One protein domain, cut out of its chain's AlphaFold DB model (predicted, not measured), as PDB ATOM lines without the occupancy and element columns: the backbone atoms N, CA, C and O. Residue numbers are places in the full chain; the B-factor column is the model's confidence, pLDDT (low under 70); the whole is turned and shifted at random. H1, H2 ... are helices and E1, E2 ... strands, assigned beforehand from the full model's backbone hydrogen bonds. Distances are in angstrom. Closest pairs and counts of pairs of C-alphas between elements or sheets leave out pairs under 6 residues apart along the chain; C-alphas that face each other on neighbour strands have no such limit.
ATOM      1  N   SER A  32      54.963 -17.582  55.901       38.91
ATOM      2  CA  SER A  32      54.473 -16.742  54.815       38.91
ATOM      3  C   SER A  32      53.016 -17.142  54.527       38.91
ATOM      4  O   SER A  32      52.678 -18.322  54.668       38.91
ATOM      5  N   PRO A  33      52.106 -16.209  54.204       42.50
ATOM      6  CA  PRO A  33      50.746 -16.555  53.800       42.50
ATOM      7  C   PRO A  33      50.789 -17.277  52.440       42.50
ATOM      8  O   PRO A  33      50.645 -16.668  51.391       42.50
ATOM      9  N   GLU A  34      51.034 -18.587  52.467       44.97
ATOM     10  CA  GLU A  34      51.384 -19.421  51.302       44.97
ATOM     11  C   GLU A  34      50.190 -19.939  50.495       44.97
ATOM     12  O   GLU A  34      50.340 -20.860  49.702       44.97
ATOM     13  N   ALA A  35      48.970 -19.437  50.698       45.91
ATOM     14  CA  ALA A  35      47.875 -19.883  49.844       45.91
ATOM     15  C   ALA A  35      46.743 -18.852  49.746       45.91
ATOM     16  O   ALA A  35      46.654 -17.972  50.596       45.91
ATOM     17  N   VAL A  36      45.894 -19.008  48.728       54.25
ATOM     18  CA  VAL A  36      45.702 -18.030  47.642       54.25
ATOM     19  C   VAL A  36      44.221 -17.859  47.265       54.25
ATOM     20  O   VAL A  36      43.483 -18.847  47.234       54.25
ATOM     21  N   THR A  37      43.764 -16.655  46.903       55.91
ATOM     22  CA  THR A  37      42.433 -16.455  46.283       55.91
ATOM     23  C   THR A  37      42.425 -15.278  45.305       55.91
ATOM     24  O   THR A  37      42.804 -14.169  45.670       55.91
ATOM     25  N   VAL A  38      41.894 -15.480  44.093       58.25
ATOM     26  CA  VAL A  38      41.455 -14.372  43.223       58.25
ATOM     27  C   VAL A  38      39.996 -14.112  43.492       58.25
ATOM     28  O   VAL A  38      39.179 -15.026  43.389       58.25
ATOM     29  N   MET A  39      39.662 -12.868  43.811       57.91
ATOM     30  CA  MET A  39      38.271 -12.470  43.966       57.91
ATOM     31  C   MET A  39      37.840 -11.604  42.798       57.91
ATOM     32  O   MET A  39      38.351 -10.497  42.620       57.91
ATOM     33  N   ASN A  40      36.846 -12.091  42.058       50.31
ATOM     34  CA  ASN A  40      36.043 -11.224  41.214       50.31
ATOM     35  C   ASN A  40      35.210 -10.317  42.125       50.31
ATOM     36  O   ASN A  40      34.509 -10.781  43.030       50.31
ATOM     37  N   THR A  41      35.261  -9.012  41.879       41.19
ATOM     38  CA  THR A  41      34.490  -8.051  42.663       41.19
ATOM     39  C   THR A  41      33.045  -7.923  42.162       41.19
ATOM     40  O   THR A  41      32.152  -7.567  42.915       41.19
ATOM     41  N   THR A  42      32.733  -8.324  40.940       38.59
ATOM     42  CA  THR A  42      31.375  -8.345  40.377       38.59
ATOM     43  C   THR A  42      30.887  -9.777  40.200       38.59
ATOM     44  O   THR A  42      30.889 -10.323  39.103       38.59
ATOM     45  N   CYS A  61      29.400  -7.886  45.516       38.75
ATOM     46  CA  CYS A  61      30.571  -8.234  46.340       38.75
ATOM     47  C   CYS A  61      31.666  -7.152  46.280       38.75
ATOM     48  O   CYS A  61      32.445  -7.024  47.216       38.75
ATOM     49  N   SER A  62      31.711  -6.332  45.223       39.78
ATOM     50  CA  SER A  62      32.686  -5.256  45.027       39.78
ATOM     51  C   SER A  62      32.555  -4.194  46.092       39.78
ATOM     52  O   SER A  62      33.563  -3.724  46.606       39.78
ATOM     53  N   LEU A  63      31.322  -3.814  46.429       39.94
ATOM     54  CA  LEU A  63      31.067  -2.779  47.421       39.94
ATOM     55  C   LEU A  63      31.312  -3.311  48.829       39.94
ATOM     56  O   LEU A  63      31.912  -2.601  49.626       39.94
ATOM     57  N   GLU A  64      30.935  -4.557  49.119       46.38
ATOM     58  CA  GLU A  64      31.172  -5.170  50.432       46.38
ATOM     59  C   GLU A  64      32.657  -5.468  50.669       46.38
ATOM     60  O   GLU A  64      33.168  -5.186  51.749       46.38
ATOM     61  N   PHE A  65      33.389  -5.929  49.651       50.75
ATOM     62  CA  PHE A  65      34.831  -6.156  49.748       50.75
ATOM     63  C   PHE A  65      35.616  -4.837  49.792       50.75
ATOM     64  O   PHE A  65      36.533  -4.684  50.594       50.75
ATOM     65  N   LYS A  66      35.235  -3.826  48.996       47.56
ATOM     66  CA  LYS A  66      35.809  -2.474  49.116       47.56
ATOM     67  C   LYS A  66      35.506  -1.871  50.487       47.56
ATOM     68  O   LYS A  66      36.417  -1.326  51.092       47.56
ATOM     69  N   ALA A  67      34.293  -2.022  51.018       46.12
ATOM     70  CA  ALA A  67      33.938  -1.591  52.373       46.12
ATOM     71  C   ALA A  67      34.746  -2.320  53.460       46.12
ATOM     72  O   ALA A  67      35.157  -1.695  54.436       46.12
ATOM     73  N   LEU A  68      35.015  -3.619  53.272       53.16
ATOM     74  CA  LEU A  68      35.859  -4.433  54.153       53.16
ATOM     75  C   LEU A  68      37.315  -3.931  54.185       53.16
ATOM     76  O   LEU A  68      37.954  -3.977  55.236       53.16
ATOM     77  N   MET A  69      37.823  -3.434  53.051       50.16
ATOM     78  CA  MET A  69      39.214  -2.989  52.885       50.16
ATOM     79  C   MET A  69      39.433  -1.477  53.077       50.16
ATOM     80  O   MET A  69      40.570  -1.054  53.263       50.16
ATOM     81  N   LEU A  70      38.385  -0.648  53.008       47.56
ATOM     82  CA  LEU A  70      38.483   0.819  52.916       47.56
ATOM     83  C   LEU A  70      37.744   1.549  54.043       47.56
ATOM     84  O   LEU A  70      37.012   2.512  53.798       47.56
ATOM     85  N   ARG A  71      37.990   1.180  55.302       46.72
ATOM     86  CA  ARG A  71      37.774   2.156  56.377       46.72
ATOM     87  C   ARG A  71      38.892   3.207  56.325       46.72
ATOM     88  O   ARG A  71      39.917   3.054  56.972       46.72
ATOM     89  N   GLY A  72      38.661   4.260  55.537       42.69
ATOM     90  CA  GLY A  72      39.336   5.558  55.662       42.69
ATOM     91  C   GLY A  72      40.218   5.979  54.476       42.69
ATOM     92  O   GLY A  72      41.238   5.374  54.182       42.69
ATOM     93  N   SER A  73      39.868   7.101  53.846       43.44
ATOM     94  CA  SER A  73      40.747   7.994  53.059       43.44
ATOM     95  C   SER A  73      41.064   7.682  51.576       43.44
ATOM     96  O   SER A  73      41.026   8.599  50.755       43.44
ATOM     97  N   ALA A  74      41.319   6.437  51.154       42.25
ATOM     98  CA  ALA A  74      41.915   6.201  49.819       42.25
ATOM     99  C   ALA A  74      40.969   6.324  48.594       42.25
ATOM    100  O   ALA A  74      41.444   6.461  47.464       42.25
ATOM    101  N   THR A  75      39.645   6.279  48.771       49.44
ATOM    102  CA  THR A  75      38.668   6.322  47.658       49.44
ATOM    103  C   THR A  75      38.496   7.705  47.044       49.44
ATOM    104  O   THR A  75      38.231   7.819  45.850       49.44
ATOM    105  N   VAL A  76      38.691   8.755  47.837       48.47
ATOM    106  CA  VAL A  76      38.447  10.144  47.430       48.47
ATOM    107  C   VAL A  76      39.451  10.595  46.363       48.47
ATOM    108  O   VAL A  76      39.085  11.272  45.411       48.47
ATOM    109  N   ARG A  77      40.699  10.117  46.435       46.62
ATOM    110  CA  ARG A  77      41.773  10.464  45.484       46.62
ATOM    111  C   ARG A  77      41.602   9.887  44.072       46.62
ATOM    112  O   ARG A  77      42.387  10.222  43.193       46.62
ATOM    113  N   LYS A  78      40.627   8.996  43.859       50.19
ATOM    114  CA  LYS A  78      40.314   8.401  42.546       50.19
ATOM    115  C   LYS A  78      39.110   9.046  41.861       50.19
ATOM    116  O   LYS A  78      38.763   8.637  40.757       50.19
ATOM    117  N   LEU A  79      38.460  10.006  42.516       59.47
ATOM    118  CA  LEU A  79      37.397  10.785  41.900       59.47
ATOM    119  C   LEU A  79      38.006  11.732  40.870       59.47
ATOM    120  O   LEU A  79      39.095  12.269  41.082       59.47
ATOM    121  N   ASP A  80      37.312  11.930  39.751       71.19
ATOM    122  CA  ASP A  80      37.687  12.979  38.812       71.19
ATOM    123  C   ASP A  80      37.676  14.343  39.521       71.19
ATOM    124  O   ASP A  80      36.985  14.537  40.525       71.19
ATOM    125  N   ILE A  81      38.457  15.295  39.008       62.97
ATOM    126  CA  ILE A  81      38.690  16.581  39.682       62.97
ATOM    127  C   ILE A  81      37.397  17.361  39.966       62.97
ATOM    128  O   ILE A  81      37.355  18.144  40.912       62.97
ATOM    129  N   VAL A  82      36.342  17.149  39.174       71.25
ATOM    130  CA  VAL A  82      35.048  17.814  39.353       71.25
ATOM    131  C   VAL A  82      34.281  17.137  40.485       71.25
ATOM    132  O   VAL A  82      33.870  17.793  41.438       71.25
ATOM    133  N   THR A  83      34.170  15.811  40.444       70.06
ATOM    134  CA  THR A  83      33.518  15.023  41.497       70.06
ATOM    135  C   THR A  83      34.220  15.129  42.847       70.06
ATOM    136  O   THR A  83      33.554  15.175  43.880       70.06
ATOM    137  N   LEU A  84      35.548  15.228  42.857       73.62
ATOM    138  CA  LEU A  84      36.328  15.456  44.068       73.62
ATOM    139  C   LEU A  84      36.003  16.810  44.714       73.62
ATOM    140  O   LEU A  84      35.742  16.863  45.912       73.62
ATOM    141  N   ARG A  85      35.972  17.891  43.926       74.75
ATOM    142  CA  ARG A  85      35.648  19.236  44.433       74.75
ATOM    143  C   ARG A  85      34.244  19.307  45.016       74.75
ATOM    144  O   ARG A  85      34.040  19.915  46.066       74.75
ATOM    145  N   ASP A  86      33.287  18.661  44.362       75.38
ATOM    146  CA  ASP A  86      31.902  18.646  44.827       75.38
ATOM    147  C   ASP A  86      31.751  17.824  46.120       75.38
ATOM    148  O   ASP A  86      31.010  18.221  47.020       75.38
ATOM    149  N   TRP A  87      32.516  16.733  46.260       74.38
ATOM    150  CA  TRP A  87      32.611  15.974  47.512       74.38
ATOM    151  C   TRP A  87      33.221  16.804  48.642       74.38
ATOM    152  O   TRP A  87      32.684  16.833  49.744       74.38
ATOM    153  N   GLU A  88      34.337  17.491  48.383       74.06
ATOM    154  CA  GLU A  88      35.004  18.348  49.370       74.06
ATOM    155  C   GLU A  88      34.095  19.498  49.819       74.06
ATOM    156  O   GLU A  88      34.020  19.798  51.009       74.06
ATOM    157  N   THR A  89      33.326  20.075  48.893       77.12
ATOM    158  CA  THR A  89      32.354  21.137  49.189       77.12
ATOM    159  C   THR A  89      31.215  20.637  50.079       77.12
ATOM    160  O   THR A  89      30.823  21.332  51.012       77.12
ATOM    161  N   GLN A  90      30.694  19.429  49.836       73.00
ATOM    162  CA  GLN A  90      29.672  18.835  50.704       73.00
ATOM    163  C   GLN A  90      30.228  18.381  52.054       73.00
ATOM    164  O   GLN A  90      29.562  18.565  53.072       73.00
ATOM    165  N   ARG A  91      31.451  17.839  52.084       68.56
ATOM    166  CA  ARG A  91      32.127  17.421  53.318       68.56
ATOM    167  C   ARG A  91      32.320  18.588  54.284       68.56
ATOM    168  O   ARG A  91      32.227  18.374  55.482       68.56
ATOM    169  N   ASN A  92      32.536  19.805  53.791       67.31
ATOM    170  CA  ASN A  92      32.684  20.985  54.650       67.31
ATOM    171  C   ASN A  92      31.450  21.277  55.527       67.31
ATOM    172  O   ASN A  92      31.564  22.040  56.479       67.31
ATOM    173  N   ASN A  93      30.295  20.671  55.230       70.12
ATOM    174  CA  ASN A  93      29.074  20.785  56.031       70.12
ATOM    175  C   ASN A  93      28.886  19.623  57.025       70.12
ATOM    176  O   ASN A  93      27.850  19.549  57.681       70.12
ATOM    177  N   ILE A  94      29.846  18.699  57.107       70.38
ATOM    178  CA  ILE A  94      29.834  17.551  58.015       70.38
ATOM    179  C   ILE A  94      30.901  17.826  59.080       70.38
ATOM    180  O   ILE A  94      32.085  17.897  58.760       70.38
ATOM    181  N   GLU A 101      28.589   5.268  54.323       69.31
ATOM    182  CA  GLU A 101      27.223   5.381  53.820       69.31
ATOM    183  C   GLU A 101      26.976   6.748  53.177       69.31
ATOM    184  O   GLU A 101      26.485   6.808  52.051       69.31
ATOM    185  N   GLU A 102      27.415   7.832  53.818       70.25
ATOM    186  CA  GLU A 102      27.321   9.191  53.270       70.25
ATOM    187  C   GLU A 102      28.121   9.337  51.977       70.25
ATOM    188  O   GLU A 102      27.605   9.845  50.980       70.25
ATOM    189  N   PHE A 103      29.346   8.804  51.940       72.44
ATOM    190  CA  PHE A 103      30.145   8.792  50.715       72.44
ATOM    191  C   PHE A 103      29.485   7.975  49.595       72.44
ATOM    192  O   PHE A 103      29.463   8.385  48.434       72.44
ATOM    193  N   THR A 104      28.900   6.824  49.931       70.31
ATOM    194  CA  THR A 104      28.192   5.982  48.957       70.31
ATOM    195  C   THR A 104      26.942   6.680  48.425       70.31
ATOM    196  O   THR A 104      26.655   6.610  47.230       70.31
ATOM    197  N   ASN A 105      26.203   7.371  49.291       75.75
ATOM    198  CA  ASN A 105      25.017   8.125  48.910       75.75
ATOM    199  C   ASN A 105      25.375   9.311  48.013       75.75
ATOM    200  O   ASN A 105      24.691   9.529  47.017       75.75
ATOM    201  N   PHE A 106      26.474  10.012  48.288       82.12
ATOM    202  CA  PHE A 106      27.001  11.048  47.402       82.12
ATOM    203  C   PHE A 106      27.298  10.523  45.992       82.12
ATOM    204  O   PHE A 106      26.852  11.110  45.005       82.12
ATOM    205  N   LEU A 107      28.013   9.397  45.883       76.81
ATOM    206  CA  LEU A 107      28.356   8.820  44.581       76.81
ATOM    207  C   LEU A 107      27.117   8.398  43.787       76.81
ATOM    208  O   LEU A 107      27.078   8.609  42.577       76.81
ATOM    209  N   LEU A 171      52.340  -2.902  40.165       81.38
ATOM    210  CA  LEU A 171      51.770  -3.388  41.419       81.38
ATOM    211  C   LEU A 171      50.326  -3.825  41.189       81.38
ATOM    212  O   LEU A 171      49.514  -3.060  40.669       81.38
ATOM    213  N   LEU A 172      50.008  -5.046  41.606       83.75
ATOM    214  CA  LEU A 172      48.643  -5.554  41.604       83.75
ATOM    215  C   LEU A 172      47.993  -5.340  42.972       83.75
ATOM    216  O   LEU A 172      48.661  -5.335  44.007       83.75
ATOM    217  N   SER A 173      46.673  -5.165  42.968       84.75
ATOM    218  CA  SER A 173      45.906  -4.964  44.193       84.75
ATOM    219  C   SER A 173      45.848  -6.268  44.983       84.75
ATOM    220  O   SER A 173      45.148  -7.198  44.594       84.75
ATOM    221  N   THR A 174      46.561  -6.324  46.101       88.38
ATOM    222  CA  THR A 174      46.629  -7.490  46.989       88.38
ATOM    223  C   THR A 174      46.135  -7.141  48.389       88.38
ATOM    224  O   THR A 174      46.149  -5.979  48.802       88.38
ATOM    225  N   ALA A 175      45.652  -8.147  49.111       89.50
ATOM    226  CA  ALA A 175      45.242  -8.033  50.506       89.50
ATOM    227  C   ALA A 175      45.644  -9.289  51.279       89.50
ATOM    228  O   ALA A 175      45.663 -10.380  50.716       89.50
ATOM    229  N   ILE A 176      45.921  -9.158  52.573       90.50
ATOM    230  CA  ILE A 176      45.960 -10.295  53.490       90.50
ATOM    231  C   ILE A 176      44.621 -10.342  54.221       90.50
ATOM    232  O   ILE A 176      44.178  -9.339  54.777       90.50
ATOM    233  N   VAL A 177      43.978 -11.505  54.229       90.25
ATOM    234  CA  VAL A 177      42.671 -11.726  54.860       90.25
ATOM    235  C   VAL A 177      42.708 -12.944  55.777       90.25
ATOM    236  O   VAL A 177      43.592 -13.795  55.661       90.25
ATOM    237  N   ASN A 178      41.743 -13.038  56.687       92.06
ATOM    238  CA  ASN A 178      41.523 -14.223  57.511       92.06
ATOM    239  C   ASN A 178      40.552 -15.169  56.798       92.06
ATOM    240  O   ASN A 178      39.445 -14.761  56.457       92.06
ATOM    241  N   VAL A 179      40.938 -16.433  56.621       93.69
ATOM    242  CA  VAL A 179      40.092 -17.502  56.065       93.69
ATOM    243  C   VAL A 179      39.921 -18.601  57.104       93.69
ATOM    244  O   VAL A 179      40.906 -19.054  57.687       93.69
ATOM    245  N   SER A 180      38.687 -19.037  57.350       92.56
ATOM    246  CA  SER A 180      38.411 -20.146  58.273       92.56
ATOM    247  C   SER A 180      38.666 -21.508  57.622       92.56
ATOM    248  O   SER A 180      38.175 -21.759  56.521       92.56
ATOM    249  N   ASP A 181      39.370 -22.403  58.316       95.00
ATOM    250  CA  ASP A 181      39.448 -23.821  57.947       95.00
ATOM    251  C   ASP A 181      38.194 -24.610  58.359       95.00
ATOM    252  O   ASP A 181      37.261 -24.061  58.954       95.00
ATOM    253  N   ILE A 182      38.169 -25.914  58.059       95.00
ATOM    254  CA  ILE A 182      37.052 -26.808  58.414       95.00
ATOM    255  C   ILE A 182      36.743 -26.857  59.919       95.00
ATOM    256  O   ILE A 182      35.609 -27.134  60.304       95.00
ATOM    257  N   ASN A 183      37.726 -26.562  60.772       95.25
ATOM    258  CA  ASN A 183      37.583 -26.545  62.226       95.25
ATOM    259  C   ASN A 183      37.256 -25.140  62.763       95.25
ATOM    260  O   ASN A 183      37.213 -24.940  63.976       95.25
ATOM    261  N   GLY A 184      37.059 -24.153  61.883       90.44
ATOM    262  CA  GLY A 184      36.796 -22.762  62.244       90.44
ATOM    263  C   GLY A 184      38.035 -21.966  62.664       90.44
ATOM    264  O   GLY A 184      37.904 -20.813  63.075       90.44
ATOM    265  N   LYS A 185      39.249 -22.525  62.558       93.81
ATOM    266  CA  LYS A 185      40.482 -21.786  62.857       93.81
ATOM    267  C   LYS A 185      40.794 -20.824  61.713       93.81
ATOM    268  O   LYS A 185      40.710 -21.188  60.544       93.81
ATOM    269  N   LEU A 186      41.187 -19.598  62.056       92.31
ATOM    270  CA  LEU A 186      41.532 -18.563  61.083       92.31
ATOM    271  C   LEU A 186      42.977 -18.703  60.591       92.31
ATOM    272  O   LEU A 186      43.910 -18.873  61.380       92.31
ATOM    273  N   HIS A 187      43.156 -18.567  59.280       94.12
ATOM    274  CA  HIS A 187      44.438 -18.590  58.585       94.12
ATOM    275  C   HIS A 187      44.608 -17.318  57.765       94.12
ATOM    276  O   HIS A 187      43.695 -16.915  57.049       94.12
ATOM    277  N   LYS A 188      45.795 -16.710  57.834       93.56
ATOM    278  CA  LYS A 188      46.133 -15.560  56.992       93.56
ATOM    279  C   LYS A 188      46.429 -16.031  55.575       93.56
ATOM    280  O   LYS A 188      47.243 -16.934  55.377       93.56
ATOM    281  N   VAL A 189      45.756 -15.422  54.614       92.56
ATOM    282  CA  VAL A 189      45.792 -15.783  53.196       92.56
ATOM    283  C   VAL A 189      45.979 -14.505  52.401       92.56
ATOM    284  O   VAL A 189      45.284 -13.517  52.646       92.56
ATOM    285  N   ARG A 190      46.946 -14.514  51.485       92.50
ATOM    286  CA  ARG A 190      47.126 -13.430  50.525       92.50
ATOM    287  C   ARG A 190      46.131 -13.628  49.389       92.50
ATOM    288  O   ARG A 190      45.938 -14.748  48.935       92.50
ATOM    289  N   VAL A 191      45.479 -12.551  48.972       91.00
ATOM    290  CA  VAL A 191      44.467 -12.572  47.916       91.00
ATOM    291  C   VAL A 191      44.764 -11.509  46.874       91.00
ATOM    292  O   VAL A 191      45.198 -10.402  47.207       91.00
ATOM    293  N   LEU A 192      44.507 -11.843  45.613       89.12
ATOM    294  CA  LEU A 192      44.577 -10.930  44.480       89.12
ATOM    295  C   LEU A 192      43.177 -10.390  44.166       89.12
ATOM    296  O   LEU A 192      42.227 -11.142  43.936       89.12
ATOM    297  N   LEU A 193      43.051  -9.067  44.146       87.25
ATOM    298  CA  LEU A 193      41.802  -8.373  43.852       87.25
ATOM    299  C   LEU A 193      41.769  -8.011  42.374       87.25
ATOM    300  O   LEU A 193      42.298  -6.974  41.965       87.25
ATOM    301  N   ASP A 194      41.150  -8.884  41.585       83.31
ATOM    302  CA  ASP A 194      41.101  -8.752  40.137       83.31
ATOM    303  C   ASP A 194      39.685  -8.419  39.657       83.31
ATOM    304  O   ASP A 194      38.771  -9.241  39.690       83.31
ATOM    305  N   ASN A 195      39.514  -7.188  39.172       75.12
ATOM    306  CA  ASN A 195      38.261  -6.757  38.552       75.12
ATOM    307  C   ASN A 195      38.108  -7.267  37.107       75.12
ATOM    308  O   ASN A 195      37.031  -7.131  36.533       75.12
ATOM    309  N   GLY A 196      39.172  -7.800  36.499       75.94
ATOM    310  CA  GLY A 196      39.143  -8.385  35.159       75.94
ATOM    311  C   GLY A 196      38.599  -9.813  35.133       75.94
ATOM    312  O   GLY A 196      38.113 -10.264  34.097       75.94
ATOM    313  N   SER A 197      38.631 -10.511  36.267       81.12
ATOM    314  CA  SER A 197      38.104 -11.868  36.401       81.12
ATOM    315  C   SER A 197      36.581 -11.871  36.544       81.12
ATOM    316  O   SER A 197      36.023 -11.081  37.295       81.12
ATOM    317  N   THR A 198      35.889 -12.800  35.878       79.50
ATOM    318  CA  THR A 198      34.423 -12.986  35.994       79.50
ATOM    319  C   THR A 198      34.027 -14.015  37.055       79.50
ATOM    320  O   THR A 198      32.848 -14.205  37.349       79.50
ATOM    321  N   SER A 199      34.990 -14.688  37.677       86.88
ATOM    322  CA  SER A 199      34.776 -15.673  38.740       86.88
ATOM    323  C   SER A 199      35.905 -15.605  39.760       86.88
ATOM    324  O   SER A 199      36.970 -15.067  39.469       86.88
ATOM    325  N   SER A 200      35.655 -16.135  40.956       90.25
ATOM    326  CA  SER A 200      36.674 -16.246  41.997       90.25
ATOM    327  C   SER A 200      37.347 -17.612  41.944       90.25
ATOM    328  O   SER A 200      36.716 -18.619  41.609       90.25
ATOM    329  N   PHE A 201      38.628 -17.648  42.291       92.25
ATOM    330  CA  PHE A 201      39.460 -18.840  42.196       92.25
ATOM    331  C   PHE A 201      40.238 -19.064  43.481       92.25
ATOM    332  O   PHE A 201      40.660 -18.113  44.129       92.25
ATOM    333  N   VAL A 202      40.465 -20.328  43.810       94.56
ATOM    334  CA  VAL A 202      41.279 -20.760  44.944       94.56
ATOM    335  C   VAL A 202      42.261 -21.830  44.485       94.56
ATOM    336  O   VAL A 202      41.937 -22.635  43.610       94.56
ATOM    337  N   THR A 203      43.460 -21.861  45.067       94.38
ATOM    338  CA  THR A 203      44.411 -22.930  44.750       94.38
ATOM    339  C   THR A 203      44.022 -24.249  45.400       94.38
ATOM    340  O   THR A 203      43.518 -24.299  46.524       94.38
ATOM    341  N   GLU A 204      44.337 -25.349  44.722       94.12
ATOM    342  CA  GLU A 204      44.208 -26.694  45.283       94.12
ATOM    343  C   GLU A 204      45.077 -26.867  46.542       94.12
ATOM    344  O   GLU A 204      44.662 -27.523  47.497       94.12
ATOM    345  N   SER A 205      46.231 -26.190  46.602       93.94
ATOM    346  CA  SER A 205      47.057 -26.108  47.814       93.94
ATOM    347  C   SER A 205      46.298 -25.492  49.001       93.94
ATOM    348  O   SER A 205      46.267 -26.101  50.074       93.94
ATOM    349  N   LEU A 206      45.614 -24.342  48.825       93.94
ATOM    350  CA  LEU A 206      44.815 -23.734  49.903       93.94
ATOM    351  C   LEU A 206      43.689 -24.668  50.343       93.94
ATOM    352  O   LEU A 206      43.490 -24.870  51.541       93.94
ATOM    353  N   LEU A 207      42.972 -25.236  49.370       95.44
ATOM    354  CA  LEU A 207      41.868 -26.159  49.605       95.44
ATOM    355  C   LEU A 207      42.292 -27.322  50.505       95.44
ATOM    356  O   LEU A 207      41.646 -27.584  51.519       95.44
ATOM    357  N   ASN A 208      43.396 -27.981  50.150       95.81
ATOM    358  CA  ASN A 208      43.918 -29.126  50.887       95.81
ATOM    359  C   ASN A 208      44.436 -28.715  52.270       95.81
ATOM    360  O   ASN A 208      44.149 -29.385  53.261       95.81
ATOM    361  N   ARG A 209      45.152 -27.586  52.356       94.94
ATOM    362  CA  ARG A 209      45.710 -27.070  53.614       94.94
ATOM    363  C   ARG A 209      44.628 -26.733  54.638       94.94
ATOM    364  O   ARG A 209      44.793 -27.032  55.817       94.94
ATOM    365  N   LEU A 210      43.540 -26.110  54.193       95.50
ATOM    366  CA  LEU A 210      42.410 -25.717  55.042       95.50
ATOM    367  C   LEU A 210      41.333 -26.808  55.160       95.50
ATOM    368  O   LEU A 210      40.349 -26.622  55.878       95.50
ATOM    369  N   GLN A 211      41.519 -27.938  54.467       96.69
ATOM    370  CA  GLN A 211      40.577 -29.058  54.403       96.69
ATOM    371  C   GLN A 211      39.160 -28.606  54.024       96.69
ATOM    372  O   GLN A 211      38.170 -29.049  54.601       96.69
ATOM    373  N   LEU A 212      39.057 -27.681  53.067       95.19
ATOM    374  CA  LEU A 212      37.782 -27.059  52.729       95.19
ATOM    375  C   LEU A 212      36.814 -28.074  52.101       95.19
ATOM    376  O   LEU A 212      37.188 -28.792  51.161       95.19
ATOM    377  N   PRO A 213      35.546 -28.099  52.556       96.06
ATOM    378  CA  PRO A 213      34.497 -28.829  51.867       96.06
ATOM    379  C   PRO A 213      34.375 -28.342  50.423       96.06
ATOM    380  O   PRO A 213      34.355 -27.140  50.153       96.06
ATOM    381  N   HIS A 214      34.274 -29.278  49.486       96.94
ATOM    382  CA  HIS A 214      34.157 -28.963  48.070       96.94
ATOM    383  C   HIS A 214      33.163 -29.881  47.377       96.94
ATOM    384  O   HIS A 214      32.834 -30.967  47.852       96.94
ATOM    385  N   SER A 215      32.678 -29.416  46.231       97.44
ATOM    386  CA  SER A 215      31.761 -30.154  45.369       97.44
ATOM    387  C   SER A 215      32.340 -30.277  43.968       97.44
ATOM    388  O   SER A 215      33.106 -29.419  43.517       97.44
ATOM    389  N   SER A 216      31.973 -31.355  43.278       96.62
ATOM    390  CA  SER A 216      32.313 -31.526  41.871       96.62
ATOM    391  C   SER A 216      31.567 -30.507  41.010       96.62
ATOM    392  O   SER A 216      30.408 -30.177  41.260       96.62
ATOM    393  N   THR A 217      32.235 -30.021  39.973       93.38
ATOM    394  CA  THR A 217      31.675 -29.149  38.940       93.38
ATOM    395  C   THR A 217      32.269 -29.529  37.584       93.38
ATOM    396  O   THR A 217      33.174 -30.352  37.514       93.38
ATOM    397  N   SER A 218      31.744 -28.972  36.498       94.12
ATOM    398  CA  SER A 218      32.304 -29.138  35.156       94.12
ATOM    399  C   SER A 218      32.162 -27.815  34.421       94.12
ATOM    400  O   SER A 218      31.145 -27.557  33.779       94.12
ATOM    401  N   VAL A 219      33.163 -26.953  34.583       92.25
ATOM    402  CA  VAL A 219      33.200 -25.609  33.993       92.25
ATOM    403  C   VAL A 219      34.507 -25.444  33.238       92.25
ATOM    404  O   VAL A 219      35.562 -25.822  33.736       92.25
ATOM    405  N   THR A 220      34.450 -24.859  32.049       91.69
ATOM    406  CA  THR A 220      35.646 -24.483  31.296       91.69
ATOM    407  C   THR A 220      35.891 -22.994  31.474       91.69
ATOM    408  O   THR A 220      34.995 -22.182  31.252       91.69
ATOM    409  N   VAL A 221      37.109 -22.639  31.867       87.88
ATOM    410  CA  VAL A 221      37.568 -21.253  31.953       87.88
ATOM    411  C   VAL A 221      38.475 -20.959  30.771       87.88
ATOM    412  O   VAL A 221      39.361 -21.750  30.450       87.88
ATOM    413  N   GLN A 222      38.240 -19.821  30.129       87.00
ATOM    414  CA  GLN A 222      39.048 -19.324  29.025       87.00
ATOM    415  C   GLN A 222      39.963 -18.214  29.538       87.00
ATOM    416  O   GLN A 222      39.496 -17.169  29.985       87.00
ATOM    417  N   GLY A 223      41.265 -18.469  29.495       82.56
ATOM    418  CA  GLY A 223      42.303 -17.502  29.815       82.56
ATOM    419  C   GLY A 223      42.768 -16.713  28.593       82.56
ATOM    420  O   GLY A 223      42.158 -16.731  27.518       82.56
ATOM    421  N   LEU A 224      43.903 -16.038  28.766       77.25
ATOM    422  CA  LEU A 224      44.586 -15.326  27.689       77.25
ATOM    423  C   LEU A 224      44.912 -16.273  26.527       77.25
ATOM    424  O   LEU A 224      45.155 -17.465  26.718       77.25
ATOM    425  N   ASN A 225      44.927 -15.727  25.311       84.50
ATOM    426  CA  ASN A 225      45.256 -16.477  24.098       84.50
ATOM    427  C   ASN A 225      44.332 -17.689  23.828       84.50
ATOM    428  O   ASN A 225      44.758 -18.681  23.244       84.50
ATOM    429  N   ASN A 226      43.063 -17.613  24.259       81.56
ATOM    430  CA  ASN A 226      42.067 -18.690  24.158       81.56
ATOM    431  C   ASN A 226      42.479 -20.002  24.844       81.56
ATOM    432  O   ASN A 226      41.985 -21.072  24.486       81.56
ATOM    433  N   GLN A 227      43.359 -19.942  25.846       84.75
ATOM    434  CA  GLN A 227      43.720 -21.120  26.622       84.75
ATOM    435  C   GLN A 227      42.515 -21.599  27.441       84.75
ATOM    436  O   GLN A 227      42.021 -20.880  28.306       84.75
ATOM    437  N   LEU A 228      42.057 -22.824  27.192       88.75
ATOM    438  CA  LEU A 228      40.947 -23.431  27.921       88.75
ATOM    439  C   LEU A 228      41.470 -24.293  29.072       88.75
ATOM    440  O   LEU A 228      42.374 -25.105  28.886       88.75
ATOM    441  N   SER A 229      40.885 -24.133  30.256       88.50
ATOM    442  CA  SER A 229      41.168 -24.947  31.440       88.50
ATOM    443  C   SER A 229      39.873 -25.517  32.000       88.50
ATOM    444  O   SER A 229      38.945 -24.773  32.314       88.50
ATOM    445  N   ASN A 230      39.806 -26.840  32.130       93.62
ATOM    446  CA  ASN A 230      38.646 -27.516  32.703       93.62
ATOM    447  C   ASN A 230      38.765 -27.568  34.224       93.62
ATOM    448  O   ASN A 230      39.743 -28.074  34.769       93.62
ATOM    449  N   ILE A 231      37.735 -27.074  34.896       94.94
ATOM    450  CA  ILE A 231      37.628 -27.012  36.345       94.94
ATOM    451  C   ILE A 231      36.618 -28.050  36.807       94.94
ATOM    452  O   ILE A 231      35.464 -28.060  36.371       94.94
ATOM    453  N   THR A 232      37.067 -28.902  37.727       96.81
ATOM    454  CA  THR A 232      36.300 -30.050  38.227       96.81
ATOM    455  C   THR A 232      35.829 -29.899  39.670       96.81
ATOM    456  O   THR A 232      35.006 -30.687  40.135       96.81
ATOM    457  N   LYS A 233      36.326 -28.890  40.394       97.62
ATOM    458  CA  LYS A 233      36.028 -28.654  41.811       97.62
ATOM    459  C   LYS A 233      35.637 -27.196  42.052       97.62
ATOM    460  O   LYS A 233      36.175 -26.281  41.428       97.62
ATOM    461  N   ARG A 234      34.723 -26.985  42.996       96.06
ATOM    462  CA  ARG A 234      34.390 -25.670  43.560       96.06
ATOM    463  C   ARG A 234      34.180 -25.766  45.071       96.06
ATOM    464  O   ARG A 234      33.758 -26.820  45.558       96.06
ATOM    465  N   CYS A 235      34.423 -24.685  45.796       95.19
ATOM    466  CA  CYS A 235      34.217 -24.604  47.240       95.19
ATOM    467  C   CYS A 235      33.770 -23.204  47.667       95.19
ATOM    468  O   CYS A 235      34.023 -22.227  46.967       95.19
ATOM    469  N   ASP A 236      33.182 -23.111  48.857       93.31
ATOM    470  CA  ASP A 236      32.860 -21.834  49.489       93.31
ATOM    471  C   ASP A 236      33.954 -21.455  50.501       93.31
ATOM    472  O   ASP A 236      34.348 -22.260  51.348       93.31
ATOM    473  N   LEU A 237      34.427 -20.212  50.438       90.81
ATOM    474  CA  LEU A 237      35.352 -19.604  51.392       90.81
ATOM    475  C   LEU A 237      34.605 -18.655  52.320       90.81
ATOM    476  O   LEU A 237      33.737 -17.909  51.876       90.81
ATOM    477  N   SER A 238      34.981 -18.635  53.597       90.88
ATOM    478  CA  SER A 238      34.557 -17.601  54.546       90.88
ATOM    479  C   SER A 238      35.758 -16.732  54.895       90.88
ATOM    480  O   SER A 238      36.738 -17.218  55.461       90.88
ATOM    481  N   ILE A 239      35.686 -15.464  54.507       88.62
ATOM    482  CA  ILE A 239      36.774 -14.491  54.566       88.62
ATOM    483  C   ILE A 239      36.393 -13.347  55.504       88.62
ATOM    484  O   ILE A 239      35.261 -12.878  55.482       88.62
ATOM    485  N   SER A 240      37.341 -12.854  56.292       85.19
ATOM    486  CA  SER A 240      37.178 -11.658  57.125       85.19
ATOM    487  C   SER A 240      38.410 -10.755  57.059       85.19
ATOM    488  O   SER A 240      39.500 -11.182  56.660       85.19
ATOM    489  N   SER A 241      38.229  -9.482  57.417       82.56
ATOM    490  CA  SER A 241      39.326  -8.512  57.485       82.56
ATOM    491  C   SER A 241      40.287  -8.871  58.615       82.56
ATOM    492  O   SER A 241      39.878  -9.400  59.643       82.56
ATOM    493  N   LEU A 242      41.562  -8.506  58.477       82.12
ATOM    494  CA  LEU A 242      42.507  -8.598  59.593       82.12
ATOM    495  C   LEU A 242      42.164  -7.652  60.750       82.12
ATOM    496  O   LEU A 242      42.576  -7.904  61.879       82.12
ATOM    497  N   MET A 243      41.462  -6.554  60.461       76.38
ATOM    498  CA  MET A 243      41.138  -5.512  61.440       76.38
ATOM    499  C   MET A 243      39.765  -5.711  62.084       76.38
ATOM    500  O   MET A 243      39.509  -5.170  63.156       76.38
ATOM    501  N   ASN A 244      38.870  -6.449  61.427       73.50
ATOM    502  CA  ASN A 244      37.519  -6.696  61.906       73.50
ATOM    503  C   ASN A 244      37.068  -8.102  61.485       73.50
ATOM    504  O   ASN A 244      36.848  -8.360  60.298       73.50
ATOM    505  N   ASN A 245      36.915  -8.981  62.477       74.00
ATOM    506  CA  ASN A 245      36.490 -10.367  62.287       74.00
ATOM    507  C   ASN A 245      34.961 -10.550  62.348       74.00
ATOM    508  O   ASN A 245      34.479 -11.649  62.090       74.00
ATOM    509  N   ASP A 246      34.201  -9.503  62.678       73.50
ATOM    510  CA  ASP A 246      32.743  -9.575  62.849       73.50
ATOM    511  C   ASP A 246      32.019  -9.645  61.500       73.50
ATOM    512  O   ASP A 246      30.928 -10.209  61.389       73.50
ATOM    513  N   LEU A 247      32.631  -9.083  60.451       72.38
ATOM    514  CA  LEU A 247      32.114  -9.146  59.090       72.38
ATOM    515  C   LEU A 247      32.764 -10.302  58.326       72.38
ATOM    516  O   LEU A 247      33.936 -10.237  57.949       72.38
ATOM    517  N   ILE A 248      31.967 -11.338  58.060       80.19
ATOM    518  CA  ILE A 248      32.373 -12.513  57.286       80.19
ATOM    519  C   ILE A 248      31.748 -12.446  55.894       80.19
ATOM    520  O   ILE A 248      30.527 -12.483  55.740       80.19
ATOM    521  N   LEU A 249      32.598 -12.417  54.874       81.75
ATOM    522  CA  LEU A 249      32.212 -12.551  53.480       81.75
ATOM    523  C   LEU A 249      32.296 -14.015  53.049       81.75
ATOM    524  O   LEU A 249      33.337 -14.654  53.196       81.75
ATOM    525  N   LYS A 250      31.217 -14.534  52.459       85.12
ATOM    526  CA  LYS A 250      31.206 -15.864  51.839       85.12
ATOM    527  C   LYS A 250      31.434 -15.753  50.334       85.12
ATOM    528  O   LYS A 250      30.690 -15.045  49.659       85.12
ATOM    529  N   VAL A 251      32.432 -16.460  49.812       86.94
ATOM    530  CA  VAL A 251      32.839 -16.406  48.400       86.94
ATOM    531  C   VAL A 251      32.811 -17.807  47.797       86.94
ATOM    532  O   VAL A 251      33.476 -18.702  48.302       86.94
ATOM    533  N   ASP A 252      32.059 -17.986  46.713       89.25
ATOM    534  CA  ASP A 252      32.067 -19.213  45.904       89.25
ATOM    535  C   ASP A 252      33.258 -19.166  44.943       89.25
ATOM    536  O   ASP A 252      33.400 -18.212  44.171       89.25
ATOM    537  N   CYS A 253      34.118 -20.178  45.011       92.69
ATOM    538  CA  CYS A 253      35.372 -20.237  44.274       92.69
ATOM    539  C   CYS A 253      35.493 -21.522  43.460       92.69
ATOM    540  O   CYS A 253      35.200 -22.624  43.928       92.69
ATOM    541  N   PHE A 254      36.044 -21.387  42.261       94.75
ATOM    542  CA  PHE A 254      36.544 -22.504  41.475       94.75
ATOM    543  C   PHE A 254      37.948 -22.903  41.927       94.75
ATOM    544  O   PHE A 254      38.786 -22.044  42.200       94.75
ATOM    545  N   VAL A 255      38.222 -24.205  41.993       95.12
ATOM    546  CA  VAL A 255      39.530 -24.704  42.437       95.12
ATOM    547  C   VAL A 255      40.427 -24.936  41.228       95.12
ATOM    548  O   VAL A 255      40.058 -25.664  40.307       95.12
ATOM    549  N   VAL A 256      41.615 -24.342  41.253       93.50
ATOM    550  CA  VAL A 256      42.632 -24.460  40.202       93.50
ATOM    551  C   VAL A 256      43.975 -24.877  40.807       93.50
ATOM    552  O   VAL A 256      44.219 -24.604  41.982       93.50
ATOM    553  N   PRO A 257      44.873 -25.535  40.056       90.75
ATOM    554  CA  PRO A 257      46.170 -25.949  40.598       90.75
ATOM    555  C   PRO A 257      47.040 -24.744  40.979       90.75
ATOM    556  O   PRO A 257      47.642 -24.719  42.049       90.75
ATOM    557  N   GLN A 258      47.055 -23.722  40.124       87.00
ATOM    558  CA  GLN A 258      47.816 -22.493  40.301       87.00
ATOM    559  C   GLN A 258      47.048 -21.335  39.664       87.00
ATOM    560  O   GLN A 258      46.429 -21.508  38.615       87.00
ATOM    561  N   ILE A 259      47.092 -20.161  40.293       85.12
ATOM    562  CA  ILE A 259      46.498 -18.936  39.744       85.12
ATOM    563  C   ILE A 259      47.545 -18.138  38.961       85.12
ATOM    564  O   ILE A 259      47.312 -17.730  37.828       85.12
ATOM    565  N   THR A 260      48.702 -17.899  39.571       80.62
ATOM    566  CA  THR A 260      49.744 -17.012  39.049       80.62
ATOM    567  C   THR A 260      51.096 -17.396  39.647       80.62
ATOM    568  O   THR A 260      51.180 -18.174  40.598       80.62
ATOM    569  N   GLN A 261      52.167 -16.864  39.064       83.88
ATOM    570  CA  GLN A 261      53.480 -16.811  39.702       83.88
ATOM    571  C   GLN A 261      53.477 -15.785  40.849       83.88
ATOM    572  O   GLN A 261      52.484 -15.080  41.056       83.88
ATOM    573  N   HIS A 262      54.589 -15.686  41.580       84.50
ATOM    574  CA  HIS A 262      54.727 -14.718  42.668       84.50
ATOM    575  C   HIS A 262      54.417 -13.288  42.220       84.50
ATOM    576  O   HIS A 262      54.884 -12.831  41.171       84.50
ATOM    577  N   ILE A 263      53.667 -12.575  43.058       82.38
ATOM    578  CA  ILE A 263      53.335 -11.168  42.864       82.38
ATOM    579  C   ILE A 263      53.776 -10.371  44.102       82.38
ATOM    580  O   ILE A 263      53.362 -10.700  45.219       82.38
ATOM    581  N   PRO A 264      54.588  -9.311  43.917       85.50
ATOM    582  CA  PRO A 264      55.318  -8.964  42.690       85.50
ATOM    583  C   PRO A 264      56.322 -10.064  42.299       85.50
ATOM    584  O   PRO A 264      56.687 -10.895  43.121       85.50
ATOM    585  N   SER A 265      56.803 -10.074  41.053       85.81
ATOM    586  CA  SER A 265      57.813 -11.056  40.618       85.81
ATOM    587  C   SER A 265      59.179 -10.848  41.287       85.81
ATOM    588  O   SER A 265      59.952 -11.791  41.442       85.81
ATOM    589  N   HIS A 266      59.463  -9.618  41.725       86.38
ATOM    590  CA  HIS A 266      60.675  -9.236  42.443       86.38
ATOM    591  C   HIS A 266      60.349  -8.281  43.589       86.38
ATOM    592  O   HIS A 266      59.341  -7.577  43.559       86.38
ATOM    593  N   THR A 267      61.220  -8.240  44.594       88.94
ATOM    594  CA  THR A 267      61.076  -7.301  45.707       88.94
ATOM    595  C   THR A 267      61.185  -5.865  45.216       88.94
ATOM    596  O   THR A 267      62.146  -5.500  44.543       88.94
ATOM    597  N   ILE A 268      60.218  -5.038  45.601       86.81
ATOM    598  CA  ILE A 268      60.161  -3.624  45.240       86.81
ATOM    599  C   ILE A 268      60.632  -2.796  46.433       86.81
ATOM    600  O   ILE A 268      60.084  -2.884  47.537       86.81
ATOM    601  N   ASN A 269      61.642  -1.954  46.212       85.69
ATOM    602  CA  ASN A 269      62.006  -0.918  47.171       85.69
ATOM    603  C   ASN A 269      61.108   0.307  46.962       85.69
ATOM    604  O   ASN A 269      61.443   1.229  46.225       85.69
ATOM    605  N   TYR A 270      59.941   0.284  47.601       81.44
ATOM    606  CA  TYR A 270      58.921   1.318  47.433       81.44
ATOM    607  C   TYR A 270      59.189   2.583  48.256       81.44
ATOM    608  O   TYR A 270      58.602   3.615  47.955       81.44
ATOM    609  N   LYS A 271      60.075   2.539  49.262       79.94
ATOM    610  CA  LYS A 271      60.280   3.648  50.215       79.94
ATOM    611  C   LYS A 271      60.770   4.940  49.559       79.94
ATOM    612  O   LYS A 271      60.482   6.015  50.059       79.94
ATOM    613  N   ASN A 272      61.481   4.819  48.439       68.69
ATOM    614  CA  ASN A 272      61.998   5.958  47.677       68.69
ATOM    615  C   ASN A 272      61.075   6.363  46.511       68.69
ATOM    616  O   ASN A 272      61.401   7.285  45.773       68.69
ATOM    617  N   ILE A 273      59.974   5.634  46.302       69.88
ATOM    618  CA  ILE A 273      59.064   5.793  45.155       69.88
ATOM    619  C   ILE A 273      57.690   6.285  45.627       69.88
ATOM    620  O   ILE A 273      57.059   7.098  44.957       69.88
ATOM    621  N   PHE A 274      57.233   5.799  46.783       71.50
ATOM    622  CA  PHE A 274      55.930   6.093  47.359       71.50
ATOM    623  C   PHE A 274      56.076   6.435  48.843       71.50
ATOM    624  O   PHE A 274      56.506   5.602  49.644       71.50
ATOM    625  N   GLU A 275      55.655   7.639  49.221       77.12
ATOM    626  CA  GLU A 275      55.476   8.013  50.622       77.12
ATOM    627  C   GLU A 275      54.103   7.521  51.092       77.12
ATOM    628  O   GLU A 275      53.065   8.106  50.774       77.12
ATOM    629  N   ILE A 276      54.091   6.397  51.809       77.31
ATOM    630  CA  ILE A 276      52.880   5.868  52.445       77.31
ATOM    631  C   ILE A 276      52.737   6.559  53.807       77.31
ATOM    632  O   ILE A 276      53.661   6.447  54.618       77.31
ATOM    633  N   PRO A 277      51.621   7.262  54.078       79.38
ATOM    634  CA  PRO A 277      51.411   7.904  55.369       79.38
ATOM    635  C   PRO A 277      51.476   6.887  56.523       79.38
ATOM    636  O   PRO A 277      50.987   5.763  56.374       79.38
ATOM    637  N   PRO A 278      52.079   7.247  57.669       74.06
ATOM    638  CA  PRO A 278      52.332   6.312  58.769       74.06
ATOM    639  C   PRO A 278      51.055   5.784  59.443       74.06
ATOM    640  O   PRO A 278      51.087   4.736  60.082       74.06
ATOM    641  N   ASP A 279      49.944   6.498  59.301       79.25
ATOM    642  CA  ASP A 279      48.612   6.179  59.818       79.25
ATOM    643  C   ASP A 279      47.788   5.281  58.876       79.25
ATOM    644  O   ASP A 279      46.695   4.837  59.230       79.25
ATOM    645  N   VAL A 280      48.307   4.966  57.685       78.06
ATOM    646  CA  VAL A 280      47.628   4.087  56.728       78.06
ATOM    647  C   VAL A 280      47.996   2.629  56.991       78.06
ATOM    648  O   VAL A 280      49.105   2.171  56.712       78.06
ATOM    649  N   HIS A 281      47.016   1.857  57.458       79.25
ATOM    650  CA  HIS A 281      47.126   0.404  57.530       79.25
ATOM    651  C   HIS A 281      46.928  -0.215  56.146       79.25
ATOM    652  O   HIS A 281      45.839  -0.176  55.572       79.25
ATOM    653  N   LEU A 282      47.992  -0.804  55.605       84.44
ATOM    654  CA  LEU A 282      47.925  -1.483  54.319       84.44
ATOM    655  C   LEU A 282      47.140  -2.792  54.422       84.44
ATOM    656  O   LEU A 282      47.387  -3.623  55.295       84.44
ATOM    657  N   ALA A 283      46.263  -2.984  53.439       85.94
ATOM    658  CA  ALA A 283      45.582  -4.233  53.120       85.94
ATOM    659  C   ALA A 283      46.536  -5.434  53.046       85.94
ATOM    660  O   ALA A 283      46.234  -6.515  53.543       85.94
ATOM    661  N   ASP A 284      47.692  -5.224  52.419       88.88
ATOM    662  CA  ASP A 284      48.801  -6.162  52.363       88.88
ATOM    663  C   ASP A 284      50.085  -5.437  52.789       88.88
ATOM    664  O   ASP A 284      50.704  -4.748  51.978       88.88
ATOM    665  N   PRO A 285      50.517  -5.570  54.056       88.44
ATOM    666  CA  PRO A 285      51.757  -4.956  54.540       88.44
ATOM    667  C   PRO A 285      53.020  -5.458  53.830       88.44
ATOM    668  O   PRO A 285      54.080  -4.845  53.927       88.44
ATOM    669  N   THR A 286      52.910  -6.585  53.132       90.88
ATOM    670  CA  THR A 286      53.990  -7.281  52.434       90.88
ATOM    671  C   THR A 286      53.873  -7.158  50.912       90.88
ATOM    672  O   THR A 286      54.562  -7.886  50.198       90.88
ATOM    673  N   PHE A 287      53.022  -6.260  50.390       89.31
ATOM    674  CA  PHE A 287      52.715  -6.105  48.954       89.31
ATOM    675  C   PHE A 287      53.948  -5.938  48.054       89.31
ATOM    676  O   PHE A 287      53.884  -6.139  46.847       89.31
ATOM    677  N   ASN A 288      55.074  -5.517  48.626       89.44
ATOM    678  CA  ASN A 288      56.321  -5.267  47.923       89.44
ATOM    679  C   ASN A 288      57.256  -6.487  47.873       89.44
ATOM    680  O   ASN A 288      58.334  -6.383  47.293       89.44
ATOM    681  N   ILE A 289      56.889  -7.601  48.508       90.75
ATOM    682  CA  ILE A 289      57.678  -8.835  48.594       90.75
ATOM    683  C   ILE A 289      56.997  -9.913  47.739       90.75
ATOM    684  O   ILE A 289      55.793 -10.136  47.921       90.75
ATOM    685  N   PRO A 290      57.739 -10.606  46.851       89.62
ATOM    686  CA  PRO A 290      57.220 -11.729  46.083       89.62
ATOM    687  C   PRO A 290      56.614 -12.798  46.983       89.62
ATOM    688  O   PRO A 290      57.286 -13.322  47.867       89.62
ATOM    689  N   SER A 291      55.350 -13.124  46.737       87.56
ATOM    690  CA  SER A 291      54.669 -14.265  47.346       87.56
ATOM    691  C   SER A 291      53.590 -14.767  46.402       87.56
ATOM    692  O   SER A 291      53.129 -14.030  45.525       87.56
ATOM    693  N   GLU A 292      53.163 -16.004  46.609       84.94
ATOM    694  CA  GLU A 292      51.940 -16.535  46.016       84.94
ATOM    695  C   GLU A 292      50.720 -15.711  46.479       84.94
ATOM    696  O   GLU A 292      50.688 -15.228  47.617       84.94
ATOM    697  N   VAL A 293      49.751 -15.514  45.577       68.56
ATOM    698  CA  VAL A 293      48.462 -14.816  45.793       68.56
ATOM    699  C   VAL A 293      47.324 -15.694  45.386       68.56
ATOM    700  O   VAL A 293      47.532 -16.423  44.388       68.56
TER     701      VAL A 293
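This is residues 32 to 42, 61 to 94, 101 to 107 and 171 to 293 of the 293 residues of an uncharacterized protein of Spodoptera exigua (UniProt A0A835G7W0). A small closed barrel of six strands, E1, E3, E2, E6, E7 and E4, makes the core, and E5 pairs with E6 to carry a hairpin on from the ring. H1 and H4 pack on the outside of the barrel, while H2 and H3 lie well away from it and help to make the longest axis; residues 271 to 279, in the long unnamed stretch after E7, stick out. The printed part has 175 residues with seven named strands and four named helices, in the order E1 H1 H2 H3 E2 E3 E4 H4 E5 E6 E7, and its class is mixed. The barrel is mixed too, with parallel and antiparallel neighbours. The whole is compact, with a radius of gyration of the C-alphas of 18.0 A and spans of 54 by 39 by 37 A.

E1, residues 36 to 39, has E3, residues 186 to 193, on one side and E4, residues 200 to 203, on the other side. E1 and E3 are parallel at 49 degrees, with N 192 and O 37 at 2.9 A; E4 and E1 are antiparallel at 172 degrees, with N 38 and O 201 at 2.9 A. E2, residues 174 to 180, forms a hairpin with E3, with N 177 and O 189 at 2.9 A. E2 is also antiparallel to E6, residues 228 to 241, with N 240 and O 178 at 2.8 A. E6 and E7, residues 248 to 256, form a hairpin at 158 degrees, with N 237 and O 251 at 2.8 A. E7 and E4 are parallel at 64 degrees, with N 254 and O 200 at 2.9 A, and the ring is closed. E5, residues 214 to 222, is not in the ring; it forms a hairpin with E6, with N 217 and O 232 at 2.9 A. E5, E6 and E7 form a meander, each strand the antiparallel neighbour of the one before. E6 bends by 82 degrees at residue 232, and its pairing is staggered: residues 228 to 235 pair with E5, 234 to 240 with E7, and 239 to 241 with E2. H1, residues 61 to 69, is on the barrel, outside it, at a height over the sheet of 8.7 A; its closest C-alphas to E6 are those of Leu 68 and Ser 241, 6.3 A apart. H4, residues 204 to 210, is also outside, at a height of 6.7 A; the C-alphas of Glu 204 and Val 256 are its closest to E7, at 5.8 A. H2, residues 81 to 91, and H3, residues 101 to 107, are not on the barrel. They are close but not clearly touching, and their closest C-alphas, those of Trp 87 and Phe 106, are 7.5 A apart. In H1, H2, H3 and H4 every O i to N i+4 pair is within hydrogen-bond range.

E1 begins at C-alpha 36, (45.702, -18.030, 47.642), and spans 10.0 A. H1 spans 12.0 A, H2 15.2 A and H3 9.9 A. E2 spans 18.8 A, E3 20.0 A, E4 10.6 A and H4 10.0 A. E5 spans 21.9 A and E6, the longest strand, 33.2 A from C-alpha 228 at (40.947, -23.431, 27.921). E7 spans 23.2 A and ends at C-alpha 256, (42.632, -24.460, 40.202).

The C-alphas farthest apart, those of Asn 93 and Asn 230, are 54.5 A apart. Three cuts leave out residues 43 to 60, 95 to 100 and 108 to 170, with C-alpha gaps of 6.0 A, 13.1 A and 26.6 A. The link from H1 to H2, 11 residues, is long. Residues 257 to 293, ending at the chain's last residue, have no named element. The mean pLDDT of the printed part is 78.6; 37 residues are under 70, among them 32 to 42 and 61 to 79.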